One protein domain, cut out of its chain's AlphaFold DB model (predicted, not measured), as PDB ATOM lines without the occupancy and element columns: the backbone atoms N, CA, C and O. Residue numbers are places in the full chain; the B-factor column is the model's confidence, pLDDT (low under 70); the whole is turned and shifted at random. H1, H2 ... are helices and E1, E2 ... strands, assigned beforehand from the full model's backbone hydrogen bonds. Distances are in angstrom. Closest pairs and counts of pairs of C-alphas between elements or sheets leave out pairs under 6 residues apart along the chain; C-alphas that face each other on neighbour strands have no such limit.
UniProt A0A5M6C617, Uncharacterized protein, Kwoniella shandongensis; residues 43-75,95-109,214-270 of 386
ATOM      1  N   LEU A  43       0.557   7.240  51.172       91.25
ATOM      2  CA  LEU A  43      -0.666   7.374  50.383       91.25
ATOM      3  C   LEU A  43      -1.322   8.708  50.729       91.25
ATOM      4  O   LEU A  43      -1.726   8.924  51.875       91.25
ATOM      5  N   GLN A  44      -1.435   9.599  49.746       91.06
ATOM      6  CA  GLN A  44      -2.203  10.829  49.896       91.06
ATOM      7  C   GLN A  44      -3.642  10.604  49.438       91.06
ATOM      8  O   GLN A  44      -3.897  10.365  48.258       91.06
ATOM      9  N   PHE A  45      -4.575  10.759  50.370       91.00
ATOM     10  CA  PHE A  45      -6.005  10.862  50.120       91.00
ATOM     11  C   PHE A  45      -6.378  12.347  50.110       91.00
ATOM     12  O   PHE A  45      -6.032  13.067  51.049       91.00
ATOM     13  N   ARG A  46      -7.095  12.817  49.087       88.62
ATOM     14  CA  ARG A  46      -7.752  14.137  49.103       88.62
ATOM     15  C   ARG A  46      -9.235  13.948  48.840       88.62
ATOM     16  O   ARG A  46      -9.597  13.516  47.749       88.62
ATOM     17  N   THR A  47     -10.073  14.246  49.829       87.44
ATOM     18  CA  THR A  47     -11.534  14.176  49.711       87.44
ATOM     19  C   THR A  47     -12.083  15.537  49.310       87.44
ATOM     20  O   THR A  47     -11.852  16.533  49.991       87.44
ATOM     21  N   TYR A  48     -12.898  15.556  48.264       84.44
ATOM     22  CA  TYR A  48     -13.665  16.700  47.791       84.44
ATOM     23  C   TYR A  48     -15.155  16.418  47.967       84.44
ATOM     24  O   TYR A  48     -15.620  15.313  47.678       84.44
ATOM     25  N   ARG A  49     -15.918  17.411  48.433       83.06
ATOM     26  CA  ARG A  49     -17.372  17.311  48.598       83.06
ATOM     27  C   ARG A  49     -18.079  18.114  47.514       83.06
ATOM     28  O   ARG A  49     -17.996  19.340  47.508       83.06
ATOM     29  N   ALA A  50     -18.840  17.432  46.669       72.81
ATOM     30  CA  ALA A  50     -19.799  18.053  45.768       72.81
ATOM     31  C   ALA A  50     -21.193  18.055  46.415       72.81
ATOM     32  O   ALA A  50     -21.643  17.041  46.952       72.81
ATOM     33  N   GLN A  51     -21.875  19.197  46.360       68.88
ATOM     34  CA  GLN A  51     -23.298  19.319  46.675       68.88
ATOM     35  C   GLN A  51     -24.036  19.593  45.373       68.88
ATOM     36  O   GLN A  51     -23.739  20.585  44.702       68.88
ATOM     37  N   PHE A  52     -24.984  18.733  45.025       69.31
ATOM     38  CA  PHE A  52     -25.844  18.950  43.870       69.31
ATOM     39  C   PHE A  52     -27.152  19.600  44.341       69.31
ATOM     40  O   PHE A  52     -27.671  19.221  45.398       69.31
ATOM     41  N   PRO A  53     -27.684  20.603  43.615       63.12
ATOM     42  CA  PRO A  53     -29.043  21.058  43.862       63.12
ATOM     43  C   PRO A  53     -29.982  19.879  43.602       63.12
ATOM     44  O   PRO A  53     -29.839  19.193  42.588       63.12
ATOM     45  N   SER A  54     -30.918  19.626  44.514       65.06
ATOM     46  CA  SER A  54     -31.959  18.645  44.226       65.06
ATOM     47  C   SER A  54     -32.937  19.211  43.198       65.06
ATOM     48  O   SER A  54     -33.192  20.417  43.177       65.06
ATOM     49  N   SER A  55     -33.489  18.336  42.360       67.06
ATOM     50  CA  SER A  55     -34.622  18.651  41.486       67.06
ATOM     51  C   SER A  55     -35.915  18.893  42.275       67.06
ATOM     52  O   SER A  55     -36.797  19.590  41.782       67.06
ATOM     53  N   ASP A  56     -36.013  18.359  43.495       71.25
ATOM     54  CA  ASP A  56     -37.149  18.544  44.399       71.25
ATOM     55  C   ASP A  56     -36.750  19.435  45.597       71.25
ATOM     56  O   ASP A  56     -35.903  19.021  46.401       71.25
ATOM     57  N   PRO A  57     -37.354  20.631  45.766       67.94
ATOM     58  CA  PRO A  57     -37.034  21.554  46.859       67.94
ATOM     59  C   PRO A  57     -37.415  21.039  48.257       67.94
ATOM     60  O   PRO A  57     -36.961  21.616  49.245       67.94
ATOM     61  N   SER A  58     -38.229  19.983  48.366       72.75
ATOM     62  CA  SER A  58     -38.570  19.335  49.642       72.75
ATOM     63  C   SER A  58     -37.503  18.343  50.123       72.75
ATOM     64  O   SER A  58     -37.475  17.974  51.299       72.75
ATOM     65  N   SER A  59     -36.597  17.924  49.235       68.75
ATOM     66  CA  SER A  59     -35.582  16.909  49.523       68.75
ATOM     67  C   SER A  59     -34.228  17.525  49.926       68.75
ATOM     68  O   SER A  59     -33.828  18.569  49.398       68.75
ATOM     69  N   PRO A  60     -33.479  16.905  50.860       66.94
ATOM     70  CA  PRO A  60     -32.184  17.423  51.287       66.94
ATOM     71  C   PRO A  60     -31.149  17.366  50.145       66.94
ATOM     72  O   PRO A  60     -31.146  16.416  49.360       66.94
ATOM     73  N   PRO A  61     -30.218  18.337  50.058       64.50
ATOM     74  CA  PRO A  61     -29.236  18.397  48.978       64.50
ATOM     75  C   PRO A  61     -28.313  17.174  48.989       64.50
ATOM     76  O   PRO A  61     -27.608  16.904  49.972       64.50
ATOM     77  N   THR A  62     -28.268  16.456  47.868       72.12
ATOM     78  CA  THR A  62     -27.445  15.253  47.733       72.12
ATOM     79  C   THR A  62     -25.960  15.625  47.765       72.12
ATOM     80  O   THR A  62     -25.478  16.509  47.052       72.12
ATOM     81  N   SER A  63     -25.217  14.970  48.660       76.56
ATOM     82  CA  SER A  63     -23.776  15.172  48.829       76.56
ATOM     83  C   SER A  63     -23.021  13.956  48.305       76.56
ATOM     84  O   SER A  63     -23.177  12.860  48.844       76.56
ATOM     85  N   ARG A  64     -22.169  14.164  47.300       83.50
ATOM     86  CA  ARG A  64     -21.221  13.155  46.810       83.50
ATOM     87  C   ARG A  64     -19.817  13.513  47.275       83.50
ATOM     88  O   ARG A  64     -19.442  14.688  47.269       83.50
ATOM     89  N   TYR A  65     -19.039  12.507  47.645       86.44
ATOM     90  CA  TYR A  65     -17.639  12.676  48.019       86.44
ATOM     91  C   TYR A  65     -16.759  11.966  46.997       86.44
ATOM     92  O   TYR A  65     -16.934  10.774  46.755       86.44
ATOM     93  N   LEU A  66     -15.814  12.695  46.410       88.44
ATOM     94  CA  LEU A  66     -14.785  12.156  45.524       88.44
ATOM     95  C   LEU A  66     -13.451  12.200  46.263       88.44
ATOM     96  O   LEU A  66     -13.029  13.262  46.704       88.44
ATOM     97  N   THR A  67     -12.790  11.058  46.402       88.50
ATOM     98  CA  THR A  67     -11.474  10.945  47.034       88.50
ATOM     99  C   THR A  67     -10.441  10.523  46.001       88.50
ATOM    100  O   THR A  67     -10.559   9.440  45.431       88.50
ATOM    101  N   THR A  68      -9.425  11.351  45.765       89.75
ATOM    102  CA  THR A  68      -8.241  10.944  44.993       89.75
ATOM    103  C   THR A  68      -7.252  10.253  45.917       89.75
ATOM    104  O   THR A  68      -6.943  10.808  46.973       89.75
ATOM    105  N   ILE A  69      -6.725   9.103  45.512       90.19
ATOM    106  CA  ILE A  69      -5.712   8.339  46.242       90.19
ATOM    107  C   ILE A  69      -4.473   8.243  45.355       90.19
ATOM    108  O   ILE A  69      -4.533   7.659  44.272       90.19
ATOM    109  N   THR A  70      -3.357   8.805  45.810       88.25
ATOM    110  CA  THR A  70      -2.096   8.835  45.058       88.25
ATOM    111  C   THR A  70      -0.964   8.287  45.918       88.25
ATOM    112  O   THR A  70      -0.791   8.703  47.067       88.25
ATOM    113  N   SER A  71      -0.177   7.368  45.357       86.19
ATOM    114  CA  SER A  71       1.044   6.870  45.991       86.19
ATOM    115  C   SER A  71       2.182   7.868  45.805       86.19
ATOM    116  O   SER A  71       2.524   8.246  44.685       86.19
ATOM    117  N   LEU A  72       2.769   8.308  46.913       82.94
ATOM    118  CA  LEU A  72       3.937   9.171  46.952       82.94
ATOM    119  C   LEU A  72       5.169   8.315  47.252       82.94
ATOM    120  O   LEU A  72       5.270   7.673  48.305       82.94
ATOM    121  N   SER A  73       6.127   8.330  46.325       73.62
ATOM    122  CA  SER A  73       7.465   7.796  46.574       73.62
ATOM    123  C   SER A  73       8.126   8.564  47.728       73.62
ATOM    124  O   SER A  73       7.923   9.778  47.836       73.62
ATOM    125  N   PRO A  74       8.936   7.907  48.580       66.75
ATOM    126  CA  PRO A  74       9.742   8.625  49.559       66.75
ATOM    127  C   PRO A  74      10.661   9.628  48.836       66.75
ATOM    128  O   PRO A  74      11.145   9.321  47.741       66.75
ATOM    129  N   PRO A  75      10.917  10.818  49.411       52.84
ATOM    130  CA  PRO A  75      11.827  11.784  48.812       52.84
ATOM    131  C   PRO A  75      13.237  11.188  48.787       52.84
ATOM    132  O   PRO A  75      13.903  11.086  49.815       52.84
ATOM    133  N   ASP A  95       4.025   2.149  39.372       57.47
ATOM    134  CA  ASP A  95       2.585   2.348  39.231       57.47
ATOM    135  C   ASP A  95       2.244   3.808  39.536       57.47
ATOM    136  O   ASP A  95       1.805   4.172  40.627       57.47
ATOM    137  N   ASP A  96       2.461   4.653  38.527       70.56
ATOM    138  CA  ASP A  96       1.821   5.959  38.405       70.56
ATOM    139  C   ASP A  96       0.322   5.726  38.152       70.56
ATOM    140  O   ASP A  96      -0.168   5.759  37.027       70.56
ATOM    141  N   VAL A  97      -0.393   5.326  39.201       80.19
ATOM    142  CA  VAL A  97      -1.833   5.076  39.182       80.19
ATOM    143  C   VAL A  97      -2.454   5.908  40.291       80.19
ATOM    144  O   VAL A  97      -2.137   5.743  41.470       80.19
ATOM    145  N   THR A  98      -3.356   6.806  39.907       84.00
ATOM    146  CA  THR A  98      -4.219   7.520  40.849       84.00
ATOM    147  C   THR A  98      -5.573   6.831  40.883       84.00
ATOM    148  O   THR A  98      -6.174   6.581  39.839       84.00
ATOM    149  N   TYR A  99      -6.073   6.536  42.077       86.19
ATOM    150  CA  TYR A  99      -7.391   5.933  42.250       86.19
ATOM    151  C   TYR A  99      -8.422   7.006  42.599       86.19
ATOM    152  O   TYR A  99      -8.149   7.912  43.386       86.19
ATOM    153  N   LEU A 100      -9.611   6.906  42.009       89.06
ATOM    154  CA  LEU A 100     -10.740   7.804  42.242       89.06
ATOM    155  C   LEU A 100     -11.846   7.027  42.955       89.06
ATOM    156  O   LEU A 100     -12.495   6.177  42.347       89.06
ATOM    157  N   PHE A 101     -12.056   7.316  44.237       88.38
ATOM    158  CA  PHE A 101     -13.088   6.695  45.067       88.38
ATOM    159  C   PHE A 101     -14.288   7.634  45.232       88.38
ATOM    160  O   PHE A 101     -14.139   8.758  45.708       88.38
ATOM    161  N   LEU A 102     -15.481   7.172  44.865       89.12
ATOM    162  CA  LEU A 102     -16.742   7.909  44.973       89.12
ATOM    163  C   LEU A 102     -17.617   7.314  46.089       89.12
ATOM    164  O   LEU A 102     -17.863   6.112  46.076       89.12
ATOM    165  N   ASP A 103     -18.114   8.153  47.005       87.75
ATOM    166  CA  ASP A 103     -19.192   7.867  47.974       87.75
ATOM    167  C   ASP A 103     -20.417   8.718  47.610       87.75
ATOM    168  O   ASP A 103     -20.430   9.935  47.830       87.75
ATOM    169  N   ASP A 104     -21.435   8.088  47.022       84.44
ATOM    170  CA  ASP A 104     -22.712   8.729  46.709       84.44
ATOM    171  C   ASP A 104     -23.725   8.497  47.836       84.44
ATOM    172  O   ASP A 104     -24.426   7.484  47.879       84.44
ATOM    173  N   ARG A 105     -23.826   9.468  48.750       81.44
ATOM    174  CA  ARG A 105     -24.729   9.385  49.909       81.44
ATOM    175  C   ARG A 105     -26.210   9.574  49.576       81.44
ATOM    176  O   ARG A 105     -27.020   9.546  50.497       81.44
ATOM    177  N   SER A 106     -26.579   9.767  48.307       76.94
ATOM    178  CA  SER A 106     -27.986   9.646  47.895       76.94
ATOM    179  C   SER A 106     -28.476   8.192  47.932       76.94
ATOM    180  O   SER A 106     -29.673   7.952  48.058       76.94
ATOM    181  N   ILE A 107     -27.554   7.224  47.885       78.50
ATOM    182  CA  ILE A 107     -27.856   5.794  47.939       78.50
ATOM    183  C   ILE A 107     -27.708   5.320  49.398       78.50
ATOM    184  O   ILE A 107     -26.591   5.342  49.932       78.50
ATOM    185  N   PRO A 108     -28.788   4.881  50.073       69.44
ATOM    186  CA  PRO A 108     -28.693   4.362  51.434       69.44
ATOM    187  C   PRO A 108     -27.886   3.058  51.453       69.44
ATOM    188  O   PRO A 108     -27.989   2.231  50.552       69.44
ATOM    189  N   SER A 109     -27.092   2.830  52.502       62.88
ATOM    190  CA  SER A 109     -26.247   1.627  52.623       62.88
ATOM    191  C   SER A 109     -27.019   0.311  52.790       62.88
ATOM    192  O   SER A 109     -26.402  -0.749  52.755       62.88
ATOM    193  N   ARG A 214     -23.482   2.501  45.925       86.31
ATOM    194  CA  ARG A 214     -23.069   3.662  46.749       86.31
ATOM    195  C   ARG A 214     -21.590   4.022  46.585       86.31
ATOM    196  O   ARG A 214     -21.257   5.197  46.461       86.31
ATOM    197  N   PHE A 215     -20.718   3.014  46.618       87.94
ATOM    198  CA  PHE A 215     -19.276   3.196  46.482       87.94
ATOM    199  C   PHE A 215     -18.792   2.740  45.104       87.94
ATOM    200  O   PHE A 215     -19.163   1.656  44.648       87.94
ATOM    201  N   ARG A 216     -17.928   3.533  44.462       86.75
ATOM    202  CA  ARG A 216     -17.266   3.181  43.190       86.75
ATOM    203  C   ARG A 216     -15.774   3.515  43.260       86.75
ATOM    204  O   ARG A 216     -15.402   4.482  43.917       86.75
ATOM    205  N   CYS A 217     -14.931   2.740  42.577       85.88
ATOM    206  CA  CYS A 217     -13.500   3.016  42.432       85.88
ATOM    207  C   CYS A 217     -13.082   2.912  40.965       85.88
ATOM    208  O   CYS A 217     -13.394   1.919  40.304       85.88
ATOM    209  N   LEU A 218     -12.343   3.906  40.484       85.62
ATOM    210  CA  LEU A 218     -11.668   3.884  39.190       85.62
ATOM    211  C   LEU A 218     -10.157   3.925  39.419       85.62
ATOM    212  O   LEU A 218      -9.689   4.628  40.311       85.62
ATOM    213  N   ALA A 219      -9.402   3.191  38.607       84.12
ATOM    214  CA  ALA A 219      -7.952   3.304  38.543       84.12
ATOM    215  C   ALA A 219      -7.592   4.108  37.294       84.12
ATOM    216  O   ALA A 219      -8.027   3.765  36.197       84.12
ATOM    217  N   VAL A 220      -6.825   5.182  37.461       80.69
ATOM    218  CA  VAL A 220      -6.412   6.072  36.376       80.69
ATOM    219  C   VAL A 220      -4.897   5.992  36.257       80.69
ATOM    220  O   VAL A 220      -4.173   6.546  37.087       80.69
ATOM    221  N   ARG A 221      -4.423   5.289  35.224       74.19
ATOM    222  CA  ARG A 221      -3.019   5.301  34.802       74.19
ATOM    223  C   ARG A 221      -2.864   6.387  33.734       74.19
ATOM    224  O   ARG A 221      -3.449   6.239  32.663       74.19
ATOM    225  N   PRO A 222      -2.143   7.485  33.991       60.16
ATOM    226  CA  PRO A 222      -1.940   8.507  32.989       60.16
ATOM    227  C   PRO A 222      -0.829   8.103  32.016       60.16
ATOM    228  O   PRO A 222       0.130   7.425  32.376       60.16
ATOM    229  N   SER A 223      -0.927   8.575  30.776       53.12
ATOM    230  CA  SER A 223       0.100   8.407  29.739       53.12
ATOM    231  C   SER A 223       1.260   9.415  29.845       53.12
ATOM    232  O   SER A 223       2.131   9.453  28.980       53.12
ATOM    233  N   GLY A 224       1.287  10.243  30.894       57.50
ATOM    234  CA  GLY A 224       2.284  11.291  31.120       57.50
ATOM    235  C   GLY A 224       2.062  12.024  32.446       57.50
ATOM    236  O   GLY A 224       1.274  11.582  33.280       57.50
ATOM    237  N   ALA A 225       2.732  13.164  32.646       50.94
ATOM    238  CA  ALA A 225       2.685  13.946  33.886       50.94
ATOM    239  C   ALA A 225       1.315  14.622  34.117       50.94
ATOM    240  O   ALA A 225       1.142  15.824  33.920       50.94
ATOM    241  N   VAL A 226       0.332  13.834  34.549       53.84
ATOM    242  CA  VAL A 226      -1.074  14.236  34.673       53.84
ATOM    243  C   VAL A 226      -1.422  14.756  36.065       53.84
ATOM    244  O   VAL A 226      -2.513  15.268  36.225       53.84
ATOM    245  N   VAL A 227      -0.533  14.764  37.067       55.16
ATOM    246  CA  VAL A 227      -0.847  15.399  38.372       55.16
ATOM    247  C   VAL A 227      -1.377  16.847  38.220       55.16
ATOM    248  O   VAL A 227      -2.424  17.136  38.804       55.16
ATOM    249  N   PRO A 228      -0.794  17.730  37.376       55.56
ATOM    250  CA  PRO A 228      -1.368  19.049  37.088       55.56
ATOM    251  C   PRO A 228      -2.676  18.986  36.284       55.56
ATOM    252  O   PRO A 228      -3.547  19.831  36.464       55.56
ATOM    253  N   MET A 229      -2.841  17.994  35.404       53.84
ATOM    254  CA  MET A 229      -4.019  17.847  34.541       53.84
ATOM    255  C   MET A 229      -5.218  17.232  35.278       53.84
ATOM    256  O   MET A 229      -6.320  17.729  35.115       53.84
ATOM    257  N   LEU A 230      -5.030  16.240  36.149       56.47
ATOM    258  CA  LEU A 230      -6.029  15.776  37.114       56.47
ATOM    259  C   LEU A 230      -6.346  16.884  38.114       56.47
ATOM    260  O   LEU A 230      -7.517  17.113  38.372       56.47
ATOM    261  N   GLN A 231      -5.360  17.640  38.608       59.41
ATOM    262  CA  GLN A 231      -5.644  18.843  39.396       59.41
ATOM    263  C   GLN A 231      -6.490  19.857  38.602       59.41
ATOM    264  O   GLN A 231      -7.363  20.481  39.191       59.41
ATOM    265  N   SER A 232      -6.292  19.975  37.283       54.16
ATOM    266  CA  SER A 232      -7.043  20.887  36.400       54.16
ATOM    267  C   SER A 232      -8.438  20.373  36.017       54.16
ATOM    268  O   SER A 232      -9.376  21.157  35.987       54.16
ATOM    269  N   LEU A 233      -8.606  19.071  35.773       55.28
ATOM    270  CA  LEU A 233      -9.883  18.405  35.464       55.28
ATOM    271  C   LEU A 233     -10.750  18.233  36.707       55.28
ATOM    272  O   LEU A 233     -11.970  18.350  36.646       55.28
ATOM    273  N   LEU A 234     -10.114  17.998  37.853       53.97
ATOM    274  CA  LEU A 234     -10.763  18.116  39.142       53.97
ATOM    275  C   LEU A 234     -10.982  19.584  39.497       53.97
ATOM    276  O   LEU A 234     -11.899  19.832  40.253       53.97
ATOM    277  N   SER A 235     -10.254  20.564  38.945       47.66
ATOM    278  CA  SER A 235     -10.427  21.981  39.307       47.66
ATOM    279  C   SER A 235     -11.886  22.454  39.202       47.66
ATOM    280  O   SER A 235     -12.342  23.034  40.173       47.66
ATOM    281  N   PRO A 236     -12.688  22.143  38.163       43.81
ATOM    282  CA  PRO A 236     -14.140  22.371  38.179       43.81
ATOM    283  C   PRO A 236     -14.899  21.644  39.308       43.81
ATOM    284  O   PRO A 236     -15.729  22.249  39.984       43.81
ATOM    285  N   PHE A 237     -14.592  20.369  39.574       46.66
ATOM    286  CA  PHE A 237     -15.162  19.581  40.687       46.66
ATOM    287  C   PHE A 237     -14.636  19.981  42.078       46.66
ATOM    288  O   PHE A 237     -15.188  19.565  43.095       46.66
ATOM    289  N   VAL A 238     -13.567  20.773  42.109       46.56
ATOM    290  CA  VAL A 238     -12.834  21.302  43.264       46.56
ATOM    291  C   VAL A 238     -12.989  22.823  43.315       46.56
ATOM    292  O   VAL A 238     -12.421  23.465  44.185       46.56
ATOM    293  N   MET A 239     -13.802  23.427  42.449       44.16
ATOM    294  CA  MET A 239     -14.096  24.852  42.468       44.16
ATOM    295  C   MET A 239     -15.588  25.084  42.244       44.16
ATOM    296  O   MET A 239     -16.055  25.437  41.163       44.16
ATOM    297  N   GLY A 240     -16.356  24.908  43.314       48.28
ATOM    298  CA  GLY A 240     -17.764  25.259  43.310       48.28
ATOM    299  C   GLY A 240     -17.941  26.767  43.132       48.28
ATOM    300  O   GLY A 240     -17.264  27.572  43.771       48.28
ATOM    301  N   LEU A 241     -18.918  27.170  42.319       50.56
ATOM    302  CA  LEU A 241     -19.444  28.530  42.373       50.56
ATOM    303  C   LEU A 241     -20.229  28.700  43.681       50.56
ATOM    304  O   LEU A 241     -21.440  28.456  43.732       50.56
ATOM    305  N   THR A 242     -19.544  29.088  44.758       52.69
ATOM    306  CA  THR A 242     -20.190  29.370  46.049       52.69
ATOM    307  C   THR A 242     -21.304  30.411  45.889       52.69
ATOM    308  O   THR A 242     -21.289  31.230  44.967       52.69
ATOM    309  N   LYS A 243     -22.296  30.407  46.793       55.53
ATOM    310  CA  LYS A 243     -23.356  31.434  46.790       55.53
ATOM    311  C   LYS A 243     -22.760  32.845  46.911       55.53
ATOM    312  O   LYS A 243     -23.270  33.761  46.281       55.53
ATOM    313  N   ALA A 244     -21.643  32.977  47.636       51.12
ATOM    314  CA  ALA A 244     -20.823  34.183  47.681       51.12
ATOM    315  C   ALA A 244     -20.223  34.524  46.305       51.12
ATOM    316  O   ALA A 244     -20.535  35.583  45.785       51.12
ATOM    317  N   ALA A 245     -19.464  33.624  45.665       54.69
ATOM    318  CA  ALA A 245     -18.870  33.890  44.347       54.69
ATOM    319  C   ALA A 245     -19.911  34.240  43.267       54.69
ATOM    320  O   ALA A 245     -19.662  35.119  42.445       54.69
ATOM    321  N   ARG A 246     -21.098  33.613  43.297       58.84
ATOM    322  CA  ARG A 246     -22.233  33.993  42.438       58.84
ATOM    323  C   ARG A 246     -22.785  35.376  42.780       58.84
ATOM    324  O   ARG A 246     -22.908  36.191  41.878       58.84
ATOM    325  N   ALA A 247     -23.065  35.667  44.050       56.41
ATOM    326  CA  ALA A 247     -23.557  36.982  44.466       56.41
ATOM    327  C   ALA A 247     -22.558  38.108  44.137       56.41
ATOM    328  O   ALA A 247     -22.965  39.151  43.628       56.41
ATOM    329  N   THR A 248     -21.259  37.876  44.350       58.03
ATOM    330  CA  THR A 248     -20.192  38.802  43.959       58.03
ATOM    331  C   THR A 248     -20.208  39.014  42.451       58.03
ATOM    332  O   THR A 248     -20.371  40.154  42.037       58.03
ATOM    333  N   ALA A 249     -20.165  37.951  41.639       57.12
ATOM    334  CA  ALA A 249     -20.212  38.035  40.175       57.12
ATOM    335  C   ALA A 249     -21.434  38.803  39.644       57.12
ATOM    336  O   ALA A 249     -21.301  39.651  38.764       57.12
ATOM    337  N   THR A 250     -22.617  38.559  40.220       67.19
ATOM    338  CA  THR A 250     -23.843  39.307  39.906       67.19
ATOM    339  C   THR A 250     -23.734  40.784  40.303       67.19
ATOM    340  O   THR A 250     -24.241  41.635  39.581       67.19
ATOM    341  N   SER A 251     -23.050  41.111  41.406       67.44
ATOM    342  CA  SER A 251     -22.832  42.501  41.843       67.44
ATOM    343  C   SER A 251     -21.730  43.247  41.074       67.44
ATOM    344  O   SER A 251     -21.792  44.467  40.964       67.44
ATOM    345  N   THR A 252     -20.733  42.538  40.533       71.19
ATOM    346  CA  THR A 252     -19.564  43.117  39.842       71.19
ATOM    347  C   THR A 252     -19.631  43.007  38.319       71.19
ATOM    348  O   THR A 252     -18.703  43.451  37.647       71.19
ATOM    349  N   ALA A 253     -20.690  42.397  37.769       69.06
ATOM    350  CA  ALA A 253     -20.831  42.063  36.347       69.06
ATOM    351  C   ALA A 253     -19.616  41.304  35.760       69.06
ATOM    352  O   ALA A 253     -19.323  41.394  34.568       69.06
ATOM    353  N   SER A 254     -18.901  40.552  36.601       62.75
ATOM    354  CA  SER A 254     -17.712  39.785  36.222       62.75
ATOM    355  C   SER A 254     -18.030  38.296  36.113       62.75
ATOM    356  O   SER A 254     -18.986  37.804  36.714       62.75
ATOM    357  N   THR A 255     -17.194  37.537  35.406       59.84
ATOM    358  CA  THR A 255     -17.264  36.071  35.445       59.84
ATOM    359  C   THR A 255     -17.086  35.566  36.880       59.84
ATOM    360  O   THR A 255     -16.285  36.094  37.658       59.84
ATOM    361  N   ALA A 256     -17.874  34.561  37.260       54.34
ATOM    362  CA  ALA A 256     -17.861  34.044  38.620       54.34
ATOM    363  C   ALA A 256     -16.584  33.234  38.866       54.34
ATOM    364  O   ALA A 256     -16.396  32.173  38.274       54.34
ATOM    365  N   ILE A 257     -15.710  33.749  39.736       52.62
ATOM    366  CA  ILE A 257     -14.434  33.111  40.064       52.62
ATOM    367  C   ILE A 257     -14.724  31.802  40.819       52.62
ATOM    368  O   ILE A 257     -15.315  31.848  41.906       52.62
ATOM    369  N   PRO A 258     -14.329  30.635  40.280       49.81
ATOM    370  CA  PRO A 258     -14.604  29.364  40.930       49.81
ATOM    371  C   PRO A 258     -13.840  29.268  42.262       49.81
ATOM    372  O   PRO A 258     -12.636  29.505  42.323       49.81
ATOM    373  N   THR A 259     -14.547  28.991  43.363       48.34
ATOM    374  CA  THR A 259     -13.972  29.058  44.720       48.34
ATOM    375  C   THR A 259     -13.464  27.677  45.126       48.34
ATOM    376  O   THR A 259     -14.274  26.749  45.088       48.34
ATOM    377  N   PRO A 260     -12.186  27.501  45.525       51.75
ATOM    378  CA  PRO A 260     -11.659  26.188  45.882       51.75
ATOM    379  C   PRO A 260     -12.515  25.545  46.979       51.75
ATOM    380  O   PRO A 260     -12.728  26.121  48.048       51.75
ATOM    381  N   LEU A 261     -13.038  24.358  46.688       54.34
ATOM    382  CA  LEU A 261     -13.859  23.579  47.595       54.34
ATOM    383  C   LEU A 261     -12.996  23.130  48.778       54.34
ATOM    384  O   LEU A 261     -11.872  22.665  48.568       54.34
ATOM    385  N   PRO A 262     -13.509  23.239  50.017       56.12
ATOM    386  CA  PRO A 262     -12.797  22.770  51.194       56.12
ATOM    387  C   PRO A 262     -12.652  21.248  51.109       56.12
ATOM    388  O   PRO A 262     -13.603  20.502  51.348       56.12
ATOM    389  N   GLY A 263     -11.459  20.803  50.721       64.31
ATOM    390  CA  GLY A 263     -11.082  19.398  50.684       64.31
ATOM    391  C   GLY A 263     -10.223  19.031  51.886       64.31
ATOM    392  O   GLY A 263      -9.326  19.783  52.269       64.31
ATOM    393  N   THR A 264     -10.477  17.867  52.477       80.62
ATOM    394  CA  THR A 264      -9.613  17.301  53.519       80.62
ATOM    395  C   THR A 264      -8.506  16.476  52.869       80.62
ATOM    396  O   THR A 264      -8.751  15.728  51.921       80.62
ATOM    397  N   SER A 265      -7.272  16.607  53.363       86.50
ATOM    398  CA  SER A 265      -6.144  15.765  52.951       86.50
ATOM    399  C   SER A 265      -5.733  14.870  54.112       86.50
ATOM    400  O   SER A 265      -5.427  15.371  55.191       86.50
ATOM    401  N   LEU A 266      -5.655  13.563  53.870       89.75
ATOM    402  CA  LEU A 266      -5.113  12.573  54.798       89.75
ATOM    403  C   LEU A 266      -3.865  11.949  54.163       89.75
ATOM    404  O   LEU A 266      -3.892  11.553  52.999       89.75
ATOM    405  N   LEU A 267      -2.763  11.881  54.908       92.56
ATOM    406  CA  LEU A 267      -1.503  11.299  54.446       92.56
ATOM    407  C   LEU A 267      -1.172  10.070  55.294       92.56
ATOM    408  O   LEU A 267      -0.670  10.215  56.406       92.56
ATOM    409  N   LEU A 268      -1.453   8.873  54.782       93.38
ATOM    410  CA  LEU A 268      -1.088   7.627  55.459       93.38
ATOM    411  C   LEU A 268       0.379   7.296  55.186       93.38
ATOM    412  O   LEU A 268       0.817   7.349  54.036       93.38
ATOM    413  N   THR A 269       1.127   6.883  56.209       94.31
ATOM    414  CA  THR A 269       2.413   6.198  55.991       94.31
ATOM    415  C   THR A 269       2.132   4.722  55.734       94.31
ATOM    416  O   THR A 269       1.410   4.101  56.507       94.31
ATOM    417  N   THR A 270       2.704   4.157  54.673       94.69
ATOM    418  CA  THR A 270       2.615   2.721  54.372       94.69
ATOM    419  C   THR A 270       3.986   2.084  54.558       94.69
ATOM    420  O   THR A 270       4.971   2.551  53.982       94.69
TER     421      THR A 270
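This is residues 43 to 75, 95 to 109 and 214 to 270 of the 386 residues of an uncharacterized protein of Kwoniella shandongensis (UniProt A0A5M6C617). A twisted sheet of five antiparallel strands makes a wall, with H1 over one face and the other face bare. Beyond H1 the chain runs out to H2, which lies off the sheet, and then folds back to enter the sheet as its edge strand E5. The printed part has 105 residues, with five named strands and two named helices in the order E1, E2, E3, E4, H1, H2, E5; across the sheet the order is E4, E3, E2, E1, E5. The class is mixed, helices and strands. The whole is loose, with a radius of gyration of the C-alphas of 16.4 A and spans of 47 by 38 by 25 A.

Find C-alpha 43 at (-0.666, 7.374, 50.383); from there E1, residues 43 to 51, runs 25.9 A. E2, residues 63 to 72, comes back over 28.4 A. After a cut, look for E3 at residues 98 to 104, 19.4 A long, and after a second cut for E4 at residues 215 to 220, 16.6 A. H1, residues 227 to 237, begins with C-alpha 227 at (-0.847, 15.399, 38.372) and is 15.1 A long. H2, residues 243 to 252, is 14.1 A long. E5, residues 264 to 270, runs 19.0 A to C-alpha 270 at (2.615, 2.721, 54.372).

Begin at the hairpin of E1 and E2, where N 48 and O 66 are 2.8 A apart. On the other side of E1, E5 is antiparallel to it at 157 degrees, with N 45 and O 266 at 2.8 A. E3 is the antiparallel neighbour of E2, with N 67 and O 101 at 2.8 A, and E4 that of E3, with N 100 and O 218 at 2.8 A. H1 is on the sheet at a height over the sheet of 9.6 A, only just over E2, on which 3 of its C-alphas fall; it runs along the strands, at 7 degrees to E2 on the local plane. The closest C-alphas of H1 and E1 are those of Phe 237 and Ala 50, at 7.0 A. H2 is not on the sheet, and H1 and H2 are apart. In H2 every O i to N i+4 pair is within hydrogen-bond range; in H1, 5 of 7 are.

The two farthest C-alphas, of Ser 58 and Pro 75, are 51.0 A apart. Residues 76 to 94 and 110 to 213 are not printed; the C-alpha gaps are 16.3 A from 75 to 95 and 7.0 A from 109 to 214. The links E1 to E2 and H2 to E5 are long. The mean pLDDT of the printed part is 70.2, and 55 residues are under 70, among them 222 to 251 and 253 to 263.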